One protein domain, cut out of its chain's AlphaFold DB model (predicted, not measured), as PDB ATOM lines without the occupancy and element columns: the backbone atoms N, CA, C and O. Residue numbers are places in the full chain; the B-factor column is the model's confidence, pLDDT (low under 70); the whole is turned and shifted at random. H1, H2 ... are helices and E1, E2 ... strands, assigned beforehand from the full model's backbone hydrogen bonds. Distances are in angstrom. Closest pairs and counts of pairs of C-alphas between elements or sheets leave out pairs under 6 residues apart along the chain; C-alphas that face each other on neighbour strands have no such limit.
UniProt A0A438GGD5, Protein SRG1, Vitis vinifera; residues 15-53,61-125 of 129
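This is residues 15 to 53 and 61 to 125 of the 129 residues of the protein "Protein SRG1" of Vitis vinifera (UniProt A0A438GGD5). One long helix, H3, makes the long axis; H1 packs steeply on its first part, and the short H4 folds back on its far part. At the H1 end, a small two-strand ladder, E1 and E2, and loops make up the rest, with H2 at the edge. The 104 printed residues, with four named helices and two named strands in the order H1 H2 E1 E2 H3 H4, are mostly helix; the sheet, order E1 - E2, is antiparallel. The whole is loose, with a radius of gyration of the C-alphas of 16.6 A and spans of 51 by 36 by 28 A.

H1, residues 15 to 29, is 21.1 A long and begins at C-alpha 15 (19.210, 12.767, -38.786). H2 is residues 32 to 36, E1 residues 47 to 49 and E2 residues 65 to 67. H3, residues 86 to 113, runs 40.5 A from C-alpha 86 (5.712, 3.131, -44.321). H4, residues 118 to 124, is 10.6 A long and ends at C-alpha 124 (-5.862, 30.824, -34.438).

H1 touches H3, which meets it with residues 87 to 95 alone; the closest C-alphas, of Asp 23 and Leu 88, are 5.1 A apart. They run opposite ways at a steep tilt of 52 degrees. H1 and H2 are close but not clearly touching, the closest C-alphas, of Tyr 28 and Arg 35, being 7.8 A apart. E1 and E2 are antiparallel at 165 degrees, with N 47 and O 67 at 2.8 A, within hydrogen-bond range. H3 touches H4 with residues 104 to 112 alone, opposite ways at a steep tilt of 49 degrees; the closest C-alphas, of Gly 108 and Lys 118, are 5.9 A apart. In H1, H2, H3 and H4 every O i to N i+4 pair is within hydrogen-bond range.

The C-alphas farthest apart, of Pro 31 and Asn 115, are 51.5 A apart. Residues 54 to 60 are not printed, and C-alphas 53 and 61 are 11.0 A apart across the cut. The link from E2 to H3, 18 residues, is long. No printed residue is under 70 in pLDDT.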
ATOM      1  N   SER A  15      19.413  14.149 -38.328       98.19
ATOM      2  CA  SER A  15      19.210  12.767 -38.786       98.19
ATOM      3  C   SER A  15      17.795  12.552 -39.324       98.19
ATOM      4  O   SER A  15      17.628  11.873 -40.334       98.19
ATOM      5  N   LEU A  16      16.788  13.197 -38.721       98.38
ATOM      6  CA  LEU A  16      15.415  13.199 -39.229       98.38
ATOM      7  C   LEU A  16      15.337  13.877 -40.602       98.38
ATOM      8  O   LEU A  16      14.763  13.313 -41.530       98.38
ATOM      9  N   LEU A  17      15.964  15.048 -40.758       98.12
ATOM     10  CA  LEU A  17      15.993  15.768 -42.036       98.12
ATOM     11  C   LEU A  17      16.692  14.963 -43.140       98.12
ATOM     12  O   LEU A  17      16.226  14.942 -44.277       98.12
ATOM     13  N   GLN A  18      17.808  14.302 -42.822       98.38
ATOM     14  CA  GLN A  18      18.516  13.434 -43.767       98.38
ATOM     15  C   GLN A  18      17.678  12.213 -44.151       98.38
ATOM     16  O   GLN A  18      17.565  11.910 -45.339       98.38
ATOM     17  N   LYS A  19      17.048  11.555 -43.169       98.25
ATOM     18  CA  LYS A  19      16.165  10.412 -43.410       98.25
ATOM     19  C   LYS A  19      14.990  10.800 -44.304       98.25
ATOM     20  O   LYS A  19      14.781  10.156 -45.322       98.25
ATOM     21  N   LEU A  20      14.286  11.888 -43.982       98.25
ATOM     22  CA  LEU A  20      13.150  12.357 -44.777       98.25
ATOM     23  C   LEU A  20      13.554  12.667 -46.226       98.25
ATOM     24  O   LEU A  20      12.867  12.260 -47.158       98.25
ATOM     25  N   LYS A  21      14.691  13.346 -46.432       98.12
ATOM     26  CA  LYS A  21      15.224  13.607 -47.782       98.12
ATOM     27  C   LYS A  21      15.513  12.313 -48.543       98.12
ATOM     28  O   LYS A  21      15.202  12.234 -49.727       98.12
ATOM     29  N   SER A  22      16.092  11.318 -47.869       98.31
ATOM     30  CA  SER A  22      16.350  10.004 -48.459       98.31
ATOM     31  C   SER A  22      15.049   9.295 -48.834       98.31
ATOM     32  O   SER A  22      14.906   8.870 -49.975       98.31
ATOM     33  N   ASP A  23      14.086   9.215 -47.913       98.12
ATOM     34  CA  ASP A  23      12.809   8.526 -48.133       98.12
ATOM     35  C   ASP A  23      11.996   9.178 -49.265       98.12
ATOM     36  O   ASP A  23      11.421   8.482 -50.102       98.12
ATOM     37  N   LEU A  24      11.988  10.516 -49.334       96.88
ATOM     38  CA  LEU A  24      11.398  11.257 -50.452       96.88
ATOM     39  C   LEU A  24      12.130  10.947 -51.761       96.88
ATOM     40  O   LEU A  24      11.489  10.688 -52.776       96.88
ATOM     41  N   GLY A  25      13.465  10.937 -51.742       96.62
ATOM     42  CA  GLY A  25      14.272  10.572 -52.903       96.62
ATOM     43  C   GLY A  25      13.926   9.182 -53.439       96.62
ATOM     44  O   GLY A  25      13.738   9.027 -54.642       96.62
ATOM     45  N   GLU A  26      13.777   8.191 -52.561       96.94
ATOM     46  CA  GLU A  26      13.361   6.836 -52.945       96.94
ATOM     47  C   GLU A  26      11.930   6.797 -53.500       96.94
ATOM     48  O   GLU A  26      11.685   6.170 -54.530       96.94
ATOM     49  N   PHE A  27      10.991   7.537 -52.905       95.88
ATOM     50  CA  PHE A  27       9.618   7.632 -53.413       95.88
ATOM     51  C   PHE A  27       9.547   8.184 -54.851       95.88
ATOM     52  O   PHE A  27       8.800   7.673 -55.694       95.88
ATOM     53  N   TYR A  28      10.358   9.193 -55.178       94.44
ATOM     54  CA  TYR A  28      10.419   9.747 -56.537       94.44
ATOM     55  C   TYR A  28      11.204   8.873 -57.532       94.44
ATOM     56  O   TYR A  28      11.065   9.066 -58.740       94.44
ATOM     57  N   LYS A  29      11.956   7.865 -57.069       95.62
ATOM     58  CA  LYS A  29      12.577   6.848 -57.941       95.62
ATOM     59  C   LYS A  29      11.617   5.743 -58.376       95.62
ATOM     60  O   LYS A  29      11.939   5.007 -59.305       95.62
ATOM     61  N   PHE A  30      10.456   5.603 -57.732       92.94
ATOM     62  CA  PHE A  30       9.467   4.597 -58.127       92.94
ATOM     63  C   PHE A  30       8.985   4.798 -59.578       92.94
ATOM     64  O   PHE A  30       9.131   5.890 -60.142       92.94
ATOM     65  N   PRO A  31       8.385   3.776 -60.209       94.62
ATOM     66  CA  PRO A  31       7.663   3.966 -61.460       94.62
ATOM     67  C   PRO A  31       6.573   5.033 -61.314       94.62
ATOM     68  O   PRO A  31       6.010   5.228 -60.232       94.62
ATOM     69  N   SER A  32       6.267   5.738 -62.402       90.38
ATOM     70  CA  SER A  32       5.265   6.808 -62.375       90.38
ATOM     71  C   SER A  32       3.888   6.291 -61.941       90.38
ATOM     72  O   SER A  32       3.186   6.953 -61.185       90.38
ATOM     73  N   GLU A  33       3.554   5.061 -62.320       93.88
ATOM     74  CA  GLU A  33       2.312   4.354 -62.024       93.88
ATOM     75  C   GLU A  33       2.086   4.206 -60.516       93.88
ATOM     76  O   GLU A  33       0.962   4.360 -60.037       93.88
ATOM     77  N   GLU A  34       3.160   3.972 -59.756       94.50
ATOM     78  CA  GLU A  34       3.112   3.864 -58.298       94.50
ATOM     79  C   GLU A  34       2.774   5.207 -57.647       94.50
ATOM     80  O   GLU A  34       1.972   5.260 -56.715       94.50
ATOM     81  N   ARG A  35       3.309   6.315 -58.174       94.38
ATOM     82  CA  ARG A  35       2.959   7.665 -57.701       94.38
ATOM     83  C   ARG A  35       1.580   8.113 -58.179       94.38
ATOM     84  O   ARG A  35       0.875   8.814 -57.456       94.38
ATOM     85  N   MET A  36       1.135   7.653 -59.346       93.69
ATOM     86  CA  MET A  36      -0.198   7.962 -59.874       93.69
ATOM     87  C   MET A  36      -1.338   7.339 -59.060       93.69
ATOM     88  O   MET A  36      -2.486   7.768 -59.207       93.69
ATOM     89  N   LYS A  37      -1.050   6.408 -58.138       94.50
ATOM     90  CA  LYS A  37      -2.016   5.951 -57.121       94.50
ATOM     91  C   LYS A  37      -2.519   7.096 -56.237       94.50
ATOM     92  O   LYS A  37      -3.672   7.078 -55.815       94.50
ATOM     93  N   TYR A  38      -1.694   8.123 -56.036       95.19
ATOM     94  CA  TYR A  38      -2.014   9.306 -55.236       95.19
ATOM     95  C   TYR A  38      -2.477  10.488 -56.088       95.19
ATOM     96  O   TYR A  38      -2.490  11.613 -55.595       95.19
ATOM     97  N   LYS A  39      -2.802  10.276 -57.373       93.06
ATOM     98  CA  LYS A  39      -3.088  11.374 -58.302       93.06
ATOM     99  C   LYS A  39      -4.157  12.327 -57.770       93.06
ATOM    100  O   LYS A  39      -5.161  11.896 -57.192       93.06
ATOM    101  N   MET A  40      -3.966  13.612 -58.042       91.06
ATOM    102  CA  MET A  40      -4.986  14.622 -57.783       91.06
ATOM    103  C   MET A  40      -6.297  14.247 -58.491       91.06
ATOM    104  O   MET A  40      -6.305  13.884 -59.672       91.06
ATOM    105  N   ARG A  41      -7.416  14.287 -57.760       85.94
ATOM    106  CA  ARG A  41      -8.750  14.014 -58.324       85.94
ATOM    107  C   ARG A  41      -9.342  15.307 -58.911       85.94
ATOM    108  O   ARG A  41      -8.961  16.396 -58.486       85.94
ATOM    109  N   PRO A  42     -10.288  15.227 -59.862       81.75
ATOM    110  CA  PRO A  42     -10.973  16.418 -60.358       81.75
ATOM    111  C   PRO A  42     -11.608  17.216 -59.211       81.75
ATOM    112  O   PRO A  42     -12.286  16.643 -58.359       81.75
ATOM    113  N   GLY A  43     -11.370  18.529 -59.184       80.56
ATOM    114  CA  GLY A  43     -11.927  19.432 -58.173       80.56
ATOM    115  C   GLY A  43     -11.230  19.422 -56.806       80.56
ATOM    116  O   GLY A  43     -11.690  20.125 -55.912       80.56
ATOM    117  N   VAL A  44     -10.132  18.675 -56.622       84.00
ATOM    118  CA  VAL A  44      -9.312  18.746 -55.398       84.00
ATOM    119  C   VAL A  44      -7.886  19.190 -55.708       84.00
ATOM    120  O   VAL A  44      -7.336  18.879 -56.762       84.00
ATOM    121  N   VAL A  45      -7.277  19.916 -54.770       89.00
ATOM    122  CA  VAL A  45      -5.904  20.438 -54.902       89.00
ATOM    123  C   VAL A  45      -4.835  19.520 -54.295       89.00
ATOM    124  O   VAL A  45      -3.642  19.774 -54.474       89.00
ATOM    125  N   GLU A  46      -5.262  18.455 -53.616       94.44
ATOM    126  CA  GLU A  46      -4.424  17.478 -52.916       94.44
ATOM    127  C   GLU A  46      -4.193  16.208 -53.744       94.44
ATOM    128  O   GLU A  46      -5.079  15.747 -54.466       94.44
ATOM    129  N   GLY A  47      -2.995  15.642 -53.609       95.50
ATOM    130  CA  GLY A  47      -2.498  14.482 -54.334       95.50
ATOM    131  C   GLY A  47      -1.171  14.750 -55.046       95.50
ATOM    132  O   GLY A  47      -0.542  15.798 -54.887       95.50
ATOM    133  N   TYR A  48      -0.760  13.766 -55.841       94.88
ATOM    134  CA  TYR A  48       0.394  13.805 -56.730       94.88
ATOM    135  C   TYR A  48       0.011  14.300 -58.132       94.88
ATOM    136  O   TYR A  48      -1.024  13.907 -58.678       94.88
ATOM    137  N   GLY A  49       0.866  15.122 -58.733       90.44
ATOM    138  CA  GLY A  49       0.776  15.535 -60.131       90.44
ATOM    139  C   GLY A  49       1.248  16.969 -60.349       90.44
ATOM    140  O   GLY A  49       1.794  17.603 -59.448       90.44
ATOM    141  N   HIS A  50       1.014  17.490 -61.549       85.31
ATOM    142  CA  HIS A  50       1.220  18.904 -61.848       85.31
ATOM    143  C   HIS A  50       0.202  19.792 -61.122       85.31
ATOM    144  O   HIS A  50      -0.862  19.339 -60.689       85.31
ATOM    145  N   SER A  51       0.512  21.085 -61.030       80.44
ATOM    146  CA  SER A  51      -0.445  22.093 -60.568       80.44
ATOM    147  C   SER A  51      -1.764  22.006 -61.359       80.44
ATOM    148  O   SER A  51      -1.714  21.851 -62.583       80.44
ATOM    149  N   PRO A  52      -2.937  22.121 -60.700       80.44
ATOM    150  CA  PRO A  52      -4.218  22.150 -61.397       80.44
ATOM    151  C   PRO A  52      -4.244  23.220 -62.489       80.44
ATOM    152  O   PRO A  52      -3.701  24.314 -62.301       80.44
ATOM    153  N   ILE A  53      -4.892  22.893 -63.605       82.88
ATOM    154  CA  ILE A  53      -5.129  23.817 -64.713       82.88
ATOM    155  C   ILE A  53      -6.461  24.520 -64.449       82.88
ATOM    156  O   ILE A  53      -7.507  23.874 -64.390       82.88
ATOM    157  N   ASP A  61       4.411  25.472 -63.925       89.19
ATOM    158  CA  ASP A  61       5.740  25.214 -63.390       89.19
ATOM    159  C   ASP A  61       6.276  23.886 -63.927       89.19
ATOM    160  O   ASP A  61       5.539  22.913 -64.113       89.19
ATOM    161  N   TRP A  62       7.589  23.836 -64.142       90.81
ATOM    162  CA  TRP A  62       8.269  22.610 -64.538       90.81
ATOM    163  C   TRP A  62       8.533  21.731 -63.311       90.81
ATOM    164  O   TRP A  62       9.610  21.782 -62.713       90.81
ATOM    165  N   GLY A  63       7.544  20.932 -62.920       88.94
ATOM    166  CA  GLY A  63       7.715  19.940 -61.864       88.94
ATOM    167  C   GLY A  63       6.419  19.296 -61.392       88.94
ATOM    168  O   GLY A  63       5.367  19.932 -61.333       88.94
ATOM    169  N   ASP A  64       6.528  18.031 -60.993       89.75
ATOM    170  CA  ASP A  64       5.488  17.348 -60.234       89.75
ATOM    171  C   ASP A  64       5.532  17.779 -58.767       89.75
ATOM    172  O   ASP A  64       6.605  17.994 -58.193       89.75
ATOM    173  N   ARG A  65       4.364  17.827 -58.125       90.88
ATOM    174  CA  ARG A  65       4.243  18.039 -56.683       90.88
ATOM    175  C   ARG A  65       3.430  16.928 -56.036       90.88
ATOM    176  O   ARG A  65       2.542  16.347 -56.652       90.88
ATOM    177  N   PHE A  66       3.698  16.689 -54.759       94.81
ATOM    178  CA  PHE A  66       2.790  15.972 -53.873       94.81
ATOM    179  C   PHE A  66       2.285  16.974 -52.840       94.81
ATOM    180  O   PHE A  66       3.063  17.457 -52.019       94.81
ATOM    181  N   TYR A  67       1.002  17.318 -52.904       94.31
ATOM    182  CA  TYR A  67       0.383  18.271 -51.986       94.31
ATOM    183  C   TYR A  67      -0.645  17.561 -51.111       94.31
ATOM    184  O   TYR A  67      -1.474  16.810 -51.617       94.31
ATOM    185  N   MET A  68      -0.611  17.792 -49.803       94.81
ATOM    186  CA  MET A  68      -1.613  17.260 -48.887       94.81
ATOM    187  C   MET A  68      -1.733  18.135 -47.652       94.81
ATOM    188  O   MET A  68      -0.743  18.695 -47.177       94.81
ATOM    189  N   THR A  69      -2.940  18.187 -47.109       94.12
ATOM    190  CA  THR A  69      -3.207  18.751 -45.793       94.12
ATOM    191  C   THR A  69      -2.616  17.821 -44.746       94.12
ATOM    192  O   THR A  69      -2.959  16.636 -44.691       94.12
ATOM    193  N   THR A  70      -1.709  18.344 -43.925       93.62
ATOM    194  CA  THR A  70      -1.130  17.597 -42.808       93.62
ATOM    195  C   THR A  70      -1.843  17.904 -41.511       93.62
ATOM    196  O   THR A  70      -2.012  16.989 -40.728       93.62
ATOM    197  N   ASN A  71      -2.318  19.120 -41.266       91.38
ATOM    198  CA  ASN A  71      -3.117  19.427 -40.083       91.38
ATOM    199  C   ASN A  71      -4.261  20.386 -40.467       91.38
ATOM    200  O   ASN A  71      -4.104  21.084 -41.468       91.38
ATOM    201  N   PRO A  72      -5.392  20.389 -39.742       91.25
ATOM    202  CA  PRO A  72      -5.668  19.537 -38.587       91.25
ATOM    203  C   PRO A  72      -5.873  18.065 -38.969       91.25
ATOM    204  O   PRO A  72      -6.198  17.744 -40.116       91.25
ATOM    205  N   ILE A  73      -5.657  17.141 -38.026       90.81
ATOM    206  CA  ILE A  73      -5.640  15.687 -38.318       90.81
ATOM    207  C   ILE A  73      -6.935  15.219 -39.001       90.81
ATOM    208  O   ILE A  73      -6.894  14.403 -39.922       90.81
ATOM    209  N   HIS A  74      -8.083  15.760 -38.592       90.81
ATOM    210  CA  HIS A  74      -9.392  15.403 -39.147       90.81
ATOM    211  C   HIS A  74      -9.595  15.863 -40.604       90.81
ATOM    212  O   HIS A  74     -10.455  15.320 -41.297       90.81
ATOM    213  N   SER A  75      -8.796  16.820 -41.083       92.06
ATOM    214  CA  SER A  75      -8.814  17.293 -42.472       92.06
ATOM    215  C   SER A  75      -7.934  16.449 -43.401       92.06
ATOM    216  O   SER A  75      -8.047  16.567 -44.625       92.06
ATOM    217  N   ARG A  76      -7.088  15.559 -42.854       93.62
ATOM    218  CA  ARG A  76      -6.221  14.675 -43.646       93.62
ATOM    219  C   ARG A  76      -7.060  13.746 -44.519       93.62
ATOM    220  O   ARG A  76      -7.948  13.034 -44.047       93.62
ATOM    221  N   LYS A  77      -6.737  13.678 -45.811       94.12
ATOM    222  CA  LYS A  77      -7.374  12.710 -46.710       94.12
ATOM    223  C   LYS A  77      -6.862  11.295 -46.400       94.12
ATOM    224  O   LYS A  77      -5.652  11.069 -46.465       94.12
ATOM    225  N   PRO A  78      -7.751  10.310 -46.160       94.00
ATOM    226  CA  PRO A  78      -7.342   8.970 -45.729       94.00
ATOM    227  C   PRO A  78      -6.534   8.205 -46.784       94.00
ATOM    228  O   PRO A  78      -5.807   7.290 -46.440       94.00
ATOM    229  N   HIS A  79      -6.629   8.599 -48.057       93.62
ATOM    230  CA  HIS A  79      -5.943   7.956 -49.181       93.62
ATOM    231  C   HIS A  79      -4.590   8.598 -49.541       93.62
ATOM    232  O   HIS A  79      -4.037   8.284 -50.593       93.62
ATOM    233  N   LEU A  80      -4.100   9.553 -48.740       96.00
ATOM    234  CA  LEU A  80      -2.820  10.235 -48.964       96.00
ATOM    235  C   LEU A  80      -1.797   9.789 -47.918       96.00
ATOM    236  O   LEU A  80      -1.244   8.702 -48.046       96.00
ATOM    237  N   LEU A  81      -1.570  10.588 -46.872       96.31
ATOM    238  CA  LEU A  81      -0.545  10.330 -45.855       96.31
ATOM    239  C   LEU A  81      -0.581   8.897 -45.274       96.31
ATOM    240  O   LEU A  81       0.484   8.283 -45.226       96.31
ATOM    241  N   PRO A  82      -1.741   8.317 -44.884       95.19
ATOM    242  CA  PRO A  82      -1.774   6.966 -44.311       95.19
ATOM    243  C   PRO A  82      -1.329   5.857 -45.273       95.19
ATOM    244  O   PRO A  82      -0.779   4.852 -44.815       95.19
ATOM    245  N   GLU A  83      -1.544   6.065 -46.575       96.31
ATOM    246  CA  GLU A  83      -1.276   5.108 -47.656       96.31
ATOM    247  C   GLU A  83       0.135   5.242 -48.243       96.31
ATOM    248  O   GLU A  83       0.547   4.406 -49.045       96.31
ATOM    249  N   LEU A  84       0.898   6.273 -47.855       97.06
ATOM    250  CA  LEU A  84       2.293   6.406 -48.273       97.06
ATOM    251  C   LEU A  84       3.127   5.198 -47.813       97.06
ATOM    252  O   LEU A  84       2.826   4.589 -46.780       97.06
ATOM    253  N   PRO A  85       4.234   4.879 -48.517       96.88
ATOM    254  CA  PRO A  85       5.151   3.832 -48.083       96.88
ATOM    255  C   PRO A  85       5.559   4.031 -46.615       96.88
ATOM    256  O   PRO A  85       5.940   5.153 -46.261       96.88
ATOM    257  N   PRO A  86       5.538   2.981 -45.767       97.31
ATOM    258  CA  PRO A  86       5.712   3.131 -44.321       97.31
ATOM    259  C   PRO A  86       6.950   3.941 -43.925       97.31
ATOM    260  O   PRO A  86       6.859   4.848 -43.109       97.31
ATOM    261  N   ALA A  87       8.089   3.698 -44.584       96.25
ATOM    262  CA  ALA A  87       9.328   4.421 -44.306       96.25
ATOM    263  C   ALA A  87       9.200   5.945 -44.484       96.25
ATOM    264  O   ALA A  87       9.701   6.690 -43.639       96.25
ATOM    265  N   LEU A  88       8.523   6.386 -45.554       97.81
ATOM    266  CA  LEU A  88       8.280   7.798 -45.853       97.81
ATOM    267  C   LEU A  88       7.198   8.385 -44.946       97.81
ATOM    268  O   LEU A  88       7.350   9.498 -44.453       97.81
ATOM    269  N   ARG A  89       6.110   7.645 -44.712       97.75
ATOM    270  CA  ARG A  89       5.041   8.079 -43.806       97.75
ATOM    271  C   ARG A  89       5.593   8.356 -42.411       97.75
ATOM    272  O   ARG A  89       5.343   9.421 -41.860       97.75
ATOM    273  N   ASP A  90       6.384   7.435 -41.872       97.94
ATOM    274  CA  ASP A  90       6.892   7.533 -40.505       97.94
ATOM    275  C   ASP A  90       7.894   8.695 -40.353       97.94
ATOM    276  O   ASP A  90       7.886   9.391 -39.335       97.94
ATOM    277  N   SER A  91       8.736   8.962 -41.364       98.06
ATOM    278  CA  SER A  91       9.629  10.132 -41.342       98.06
ATOM    279  C   SER A  91       8.877  11.449 -41.534       98.06
ATOM    280  O   SER A  91       9.218  12.432 -40.870       98.06
ATOM    281  N   LEU A  92       7.840  11.477 -42.378       97.69
ATOM    282  CA  LEU A  92       6.967  12.639 -42.542       97.69
ATOM    283  C   LEU A  92       6.197  12.965 -41.262       97.69
ATOM    284  O   LEU A  92       6.213  14.120 -40.859       97.69
ATOM    285  N   GLU A  93       5.574  11.990 -40.601       97.38
ATOM    286  CA  GLU A  93       4.833  12.211 -39.347       97.38
ATOM    287  C   GLU A  93       5.748  12.785 -38.254       97.38
ATOM    288  O   GLU A  93       5.413  13.787 -37.620       97.38
ATOM    289  N   CYS A  94       6.955  12.226 -38.094       97.94
ATOM    290  CA  CYS A  94       7.963  12.778 -37.184       97.94
ATOM    291  C   CYS A  94       8.315  14.233 -37.538       97.94
ATOM    292  O   CYS A  94       8.403  15.092 -36.662       97.94
ATOM    293  N   TYR A  95       8.524  14.519 -38.823       97.94
ATOM    294  CA  TYR A  95       8.879  15.856 -39.287       97.94
ATOM    295  C   TYR A  95       7.740  16.868 -39.122       97.94
ATOM    296  O   TYR A  95       7.994  17.995 -38.701       97.94
ATOM    297  N   ILE A  96       6.495  16.471 -39.391       96.12
ATOM    298  CA  ILE A  96       5.297  17.296 -39.196       96.12
ATOM    299  C   ILE A  96       5.174  17.695 -37.724       96.12
ATOM    300  O   ILE A  96       4.980  18.875 -37.437       96.12
ATOM    301  N   ALA A  97       5.356  16.753 -36.794       95.00
ATOM    302  CA  ALA A  97       5.299  17.037 -35.362       95.00
ATOM    303  C   ALA A  97       6.384  18.036 -34.915       95.00
ATOM    304  O   ALA A  97       6.114  18.954 -34.138       95.00
ATOM    305  N   GLU A  98       7.614  17.899 -35.420       96.81
ATOM    306  CA  GLU A  98       8.696  18.848 -35.130       96.81
ATOM    307  C   GLU A  98       8.442  20.229 -35.757       96.81
ATOM    308  O   GLU A  98       8.664  21.256 -35.108       96.81
ATOM    309  N   LEU A  99       7.905  20.281 -36.981       94.94
ATOM    310  CA  LEU A  99       7.511  21.534 -37.625       94.94
ATOM    311  C   LEU A  99       6.372  22.242 -36.892       94.94
ATOM    312  O   LEU A  99       6.418  23.463 -36.777       94.94
ATOM    313  N   GLN A 100       5.382  21.515 -36.369       92.19
ATOM    314  CA  GLN A 100       4.308  22.108 -35.568       92.19
ATOM    315  C   GLN A 100       4.865  22.798 -34.318       92.19
ATOM    316  O   GLN A 100       4.528  23.949 -34.048       92.19
ATOM    317  N   LYS A 101       5.768  22.137 -33.578       92.25
ATOM    318  CA  LYS A 101       6.434  22.737 -32.407       92.25
ATOM    319  C   LYS A 101       7.199  24.003 -32.791       92.25
ATOM    320  O   LYS A 101       7.106  25.021 -32.103       92.25
ATOM    321  N   LEU A 102       7.937  23.944 -33.900       94.00
ATOM    322  CA  LEU A 102       8.719  25.068 -34.402       94.00
ATOM    323  C   LEU A 102       7.829  26.242 -34.831       94.00
ATOM    324  O   LEU A 102       8.103  27.383 -34.465       94.00
ATOM    325  N   ALA A 103       6.742  25.969 -35.553       91.44
ATOM    326  CA  ALA A 103       5.774  26.973 -35.978       91.44
ATOM    327  C   ALA A 103       5.117  27.662 -34.775       91.44
ATOM    328  O   ALA A 103       5.108  28.890 -34.723       91.44
ATOM    329  N   LYS A 104       4.665  26.898 -33.765       89.81
ATOM    330  CA  LYS A 104       4.105  27.454 -32.518       89.81
ATOM    331  C   LYS A 104       5.100  28.375 -31.806       89.81
ATOM    332  O   LYS A 104       4.738  29.464 -31.368       89.81
ATOM    333  N   MET A 105       6.375  27.989 -31.745       91.31
ATOM    334  CA  MET A 105       7.432  28.821 -31.158       91.31
ATOM    335  C   MET A 105       7.615  30.148 -31.913       91.31
ATOM    336  O   MET A 105       7.684  31.209 -31.292       91.31
ATOM    337  N   LEU A 106       7.669  30.099 -33.248       91.62
ATOM    338  CA  LEU A 106       7.828  31.287 -34.091       91.62
ATOM    339  C   LEU A 106       6.612  32.218 -34.013       91.62
ATOM    340  O   LEU A 106       6.788  33.429 -33.888       91.62
ATOM    341  N   LEU A 107       5.396  31.666 -34.030       89.81
ATOM    342  CA  LEU A 107       4.155  32.419 -33.822       89.81
ATOM    343  C   LEU A 107       4.146  33.101 -32.453       89.81
ATOM    344  O   LEU A 107       3.868  34.294 -32.378       89.81
ATOM    345  N   GLY A 108       4.580  32.414 -31.394       89.50
ATOM    346  CA  GLY A 108       4.739  33.020 -30.069       89.50
ATOM    347  C   GLY A 108       5.711  34.210 -30.055       89.50
ATOM    348  O   GLY A 108       5.433  35.233 -29.427       89.50
ATOM    349  N   PHE A 109       6.833  34.127 -30.780       90.50
ATOM    350  CA  PHE A 109       7.758  35.260 -30.910       90.50
ATOM    351  C   PHE A 109       7.172  36.415 -31.723       90.50
ATOM    352  O   PHE A 109       7.357  37.572 -31.345       90.50
ATOM    353  N   MET A 110       6.446  36.121 -32.804       90.19
ATOM    354  CA  MET A 110       5.752  37.138 -33.596       90.19
ATOM    355  C   MET A 110       4.662  37.838 -32.777       90.19
ATOM    356  O   MET A 110       4.568  39.061 -32.826       90.19
ATOM    357  N   ALA A 111       3.909  37.098 -31.960       90.75
ATOM    358  CA  ALA A 111       2.870  37.646 -31.091       90.75
ATOM    359  C   ALA A 111       3.481  38.639 -30.100       90.75
ATOM    360  O   ALA A 111       3.066  39.793 -30.023       90.75
ATOM    361  N   LYS A 112       4.570  38.225 -29.439       90.62
ATOM    362  CA  LYS A 112       5.327  39.086 -28.527       90.62
ATOM    363  C   LYS A 112       5.856  40.345 -29.218       90.62
ATOM    364  O   LYS A 112       5.796  41.421 -28.634       90.62
ATOM    365  N   ALA A 113       6.377  40.228 -30.440       92.00
ATOM    366  CA  ALA A 113       6.888  41.374 -31.194       92.00
ATOM    367  C   ALA A 113       5.784  42.372 -31.586       92.00
ATOM    368  O   ALA A 113       6.050  43.567 -31.695       92.00
ATOM    369  N   LEU A 114       4.555  41.886 -31.775       92.25
ATOM    370  CA  LEU A 114       3.375  42.687 -32.102       92.25
ATOM    371  C   LEU A 114       2.606  43.180 -30.863       92.25
ATOM    372  O   LEU A 114       1.611  43.879 -31.020       92.25
ATOM    373  N   ASN A 115       3.069  42.861 -29.647       92.62
ATOM    374  CA  ASN A 115       2.352  43.092 -28.385       92.62
ATOM    375  C   ASN A 115       0.956  42.440 -28.338       92.62
ATOM    376  O   ASN A 115       0.047  42.982 -27.715       92.62
ATOM    377  N   LEU A 116       0.800  41.288 -28.992       90.50
ATOM    378  CA  LEU A 116      -0.388  40.440 -28.885       90.50
ATOM    379  C   LEU A 116      -0.257  39.484 -27.701       90.50
ATOM    380  O   LEU A 116       0.857  39.088 -27.326       90.50
ATOM    381  N   GLU A 117      -1.389  39.071 -27.137       83.88
ATOM    382  CA  GLU A 117      -1.371  38.015 -26.135       83.88
ATOM    383  C   GLU A 117      -1.032  36.675 -26.797       83.88
ATOM    384  O   GLU A 117      -1.460  36.357 -27.905       83.88
ATOM    385  N   LYS A 118      -0.240  35.853 -26.101       71.31
ATOM    386  CA  LYS A 118       0.198  34.545 -26.612       71.31
ATOM    387  C   LYS A 118      -0.988  33.641 -26.979       71.31
ATOM    388  O   LYS A 118      -0.894  32.910 -27.960       71.31
ATOM    389  N   GLY A 119      -2.082  33.732 -26.220       75.50
ATOM    390  CA  GLY A 119      -3.299  32.950 -26.442       75.50
ATOM    391  C   GLY A 119      -3.983  33.251 -27.775       75.50
ATOM    392  O   GLY A 119      -4.403  32.320 -28.447       75.50
ATOM    393  N   GLU A 120      -3.998  34.512 -28.223       78.44
ATOM    394  CA  GLU A 120      -4.691  34.911 -29.460       78.44
ATOM    395  C   GLU A 120      -4.093  34.228 -30.702       78.44
ATOM    396  O   GLU A 120      -4.812  33.767 -31.585       78.44
ATOM    397  N   MET A 121      -2.762  34.116 -30.769       78.38
ATOM    398  CA  MET A 121      -2.084  33.401 -31.858       78.38
ATOM    399  C   MET A 121      -2.144  31.880 -31.706       78.38
ATOM    400  O   MET A 121      -2.120  31.173 -32.707       78.38
ATOM    401  N   GLU A 122      -2.198  31.352 -30.487       74.31
ATOM    402  CA  GLU A 122      -2.314  29.906 -30.282       74.31
ATOM    403  C   GLU A 122      -3.707  29.398 -30.668       74.31
ATOM    404  O   GLU A 122      -3.802  28.374 -31.336       74.31
ATOM    405  N   GLU A 123      -4.766  30.149 -30.354       79.00
ATOM    406  CA  GLU A 123      -6.147  29.821 -30.731       79.00
ATOM    407  C   GLU A 123      -6.360  29.806 -32.251       79.00
ATOM    408  O   GLU A 123      -7.046  28.929 -32.774       79.00
ATOM    409  N   LEU A 124      -5.737  30.737 -32.979       78.31
ATOM    410  CA  LEU A 124      -5.862  30.824 -34.438       78.31
ATOM    411  C   LEU A 124      -5.178  29.669 -35.188       78.31
ATOM    412  O   LEU A 124      -5.525  29.409 -36.340       78.31
ATOM    413  N   PHE A 125      -4.197  28.999 -34.573       76.88
ATOM    414  CA  PHE A 125      -3.309  28.044 -35.250       76.88
ATOM    415  C   PHE A 125      -3.112  26.722 -34.483       76.88
ATOM    416  O   PHE A 125      -2.129  26.018 -34.736       76.88
TER     417      PHE A 125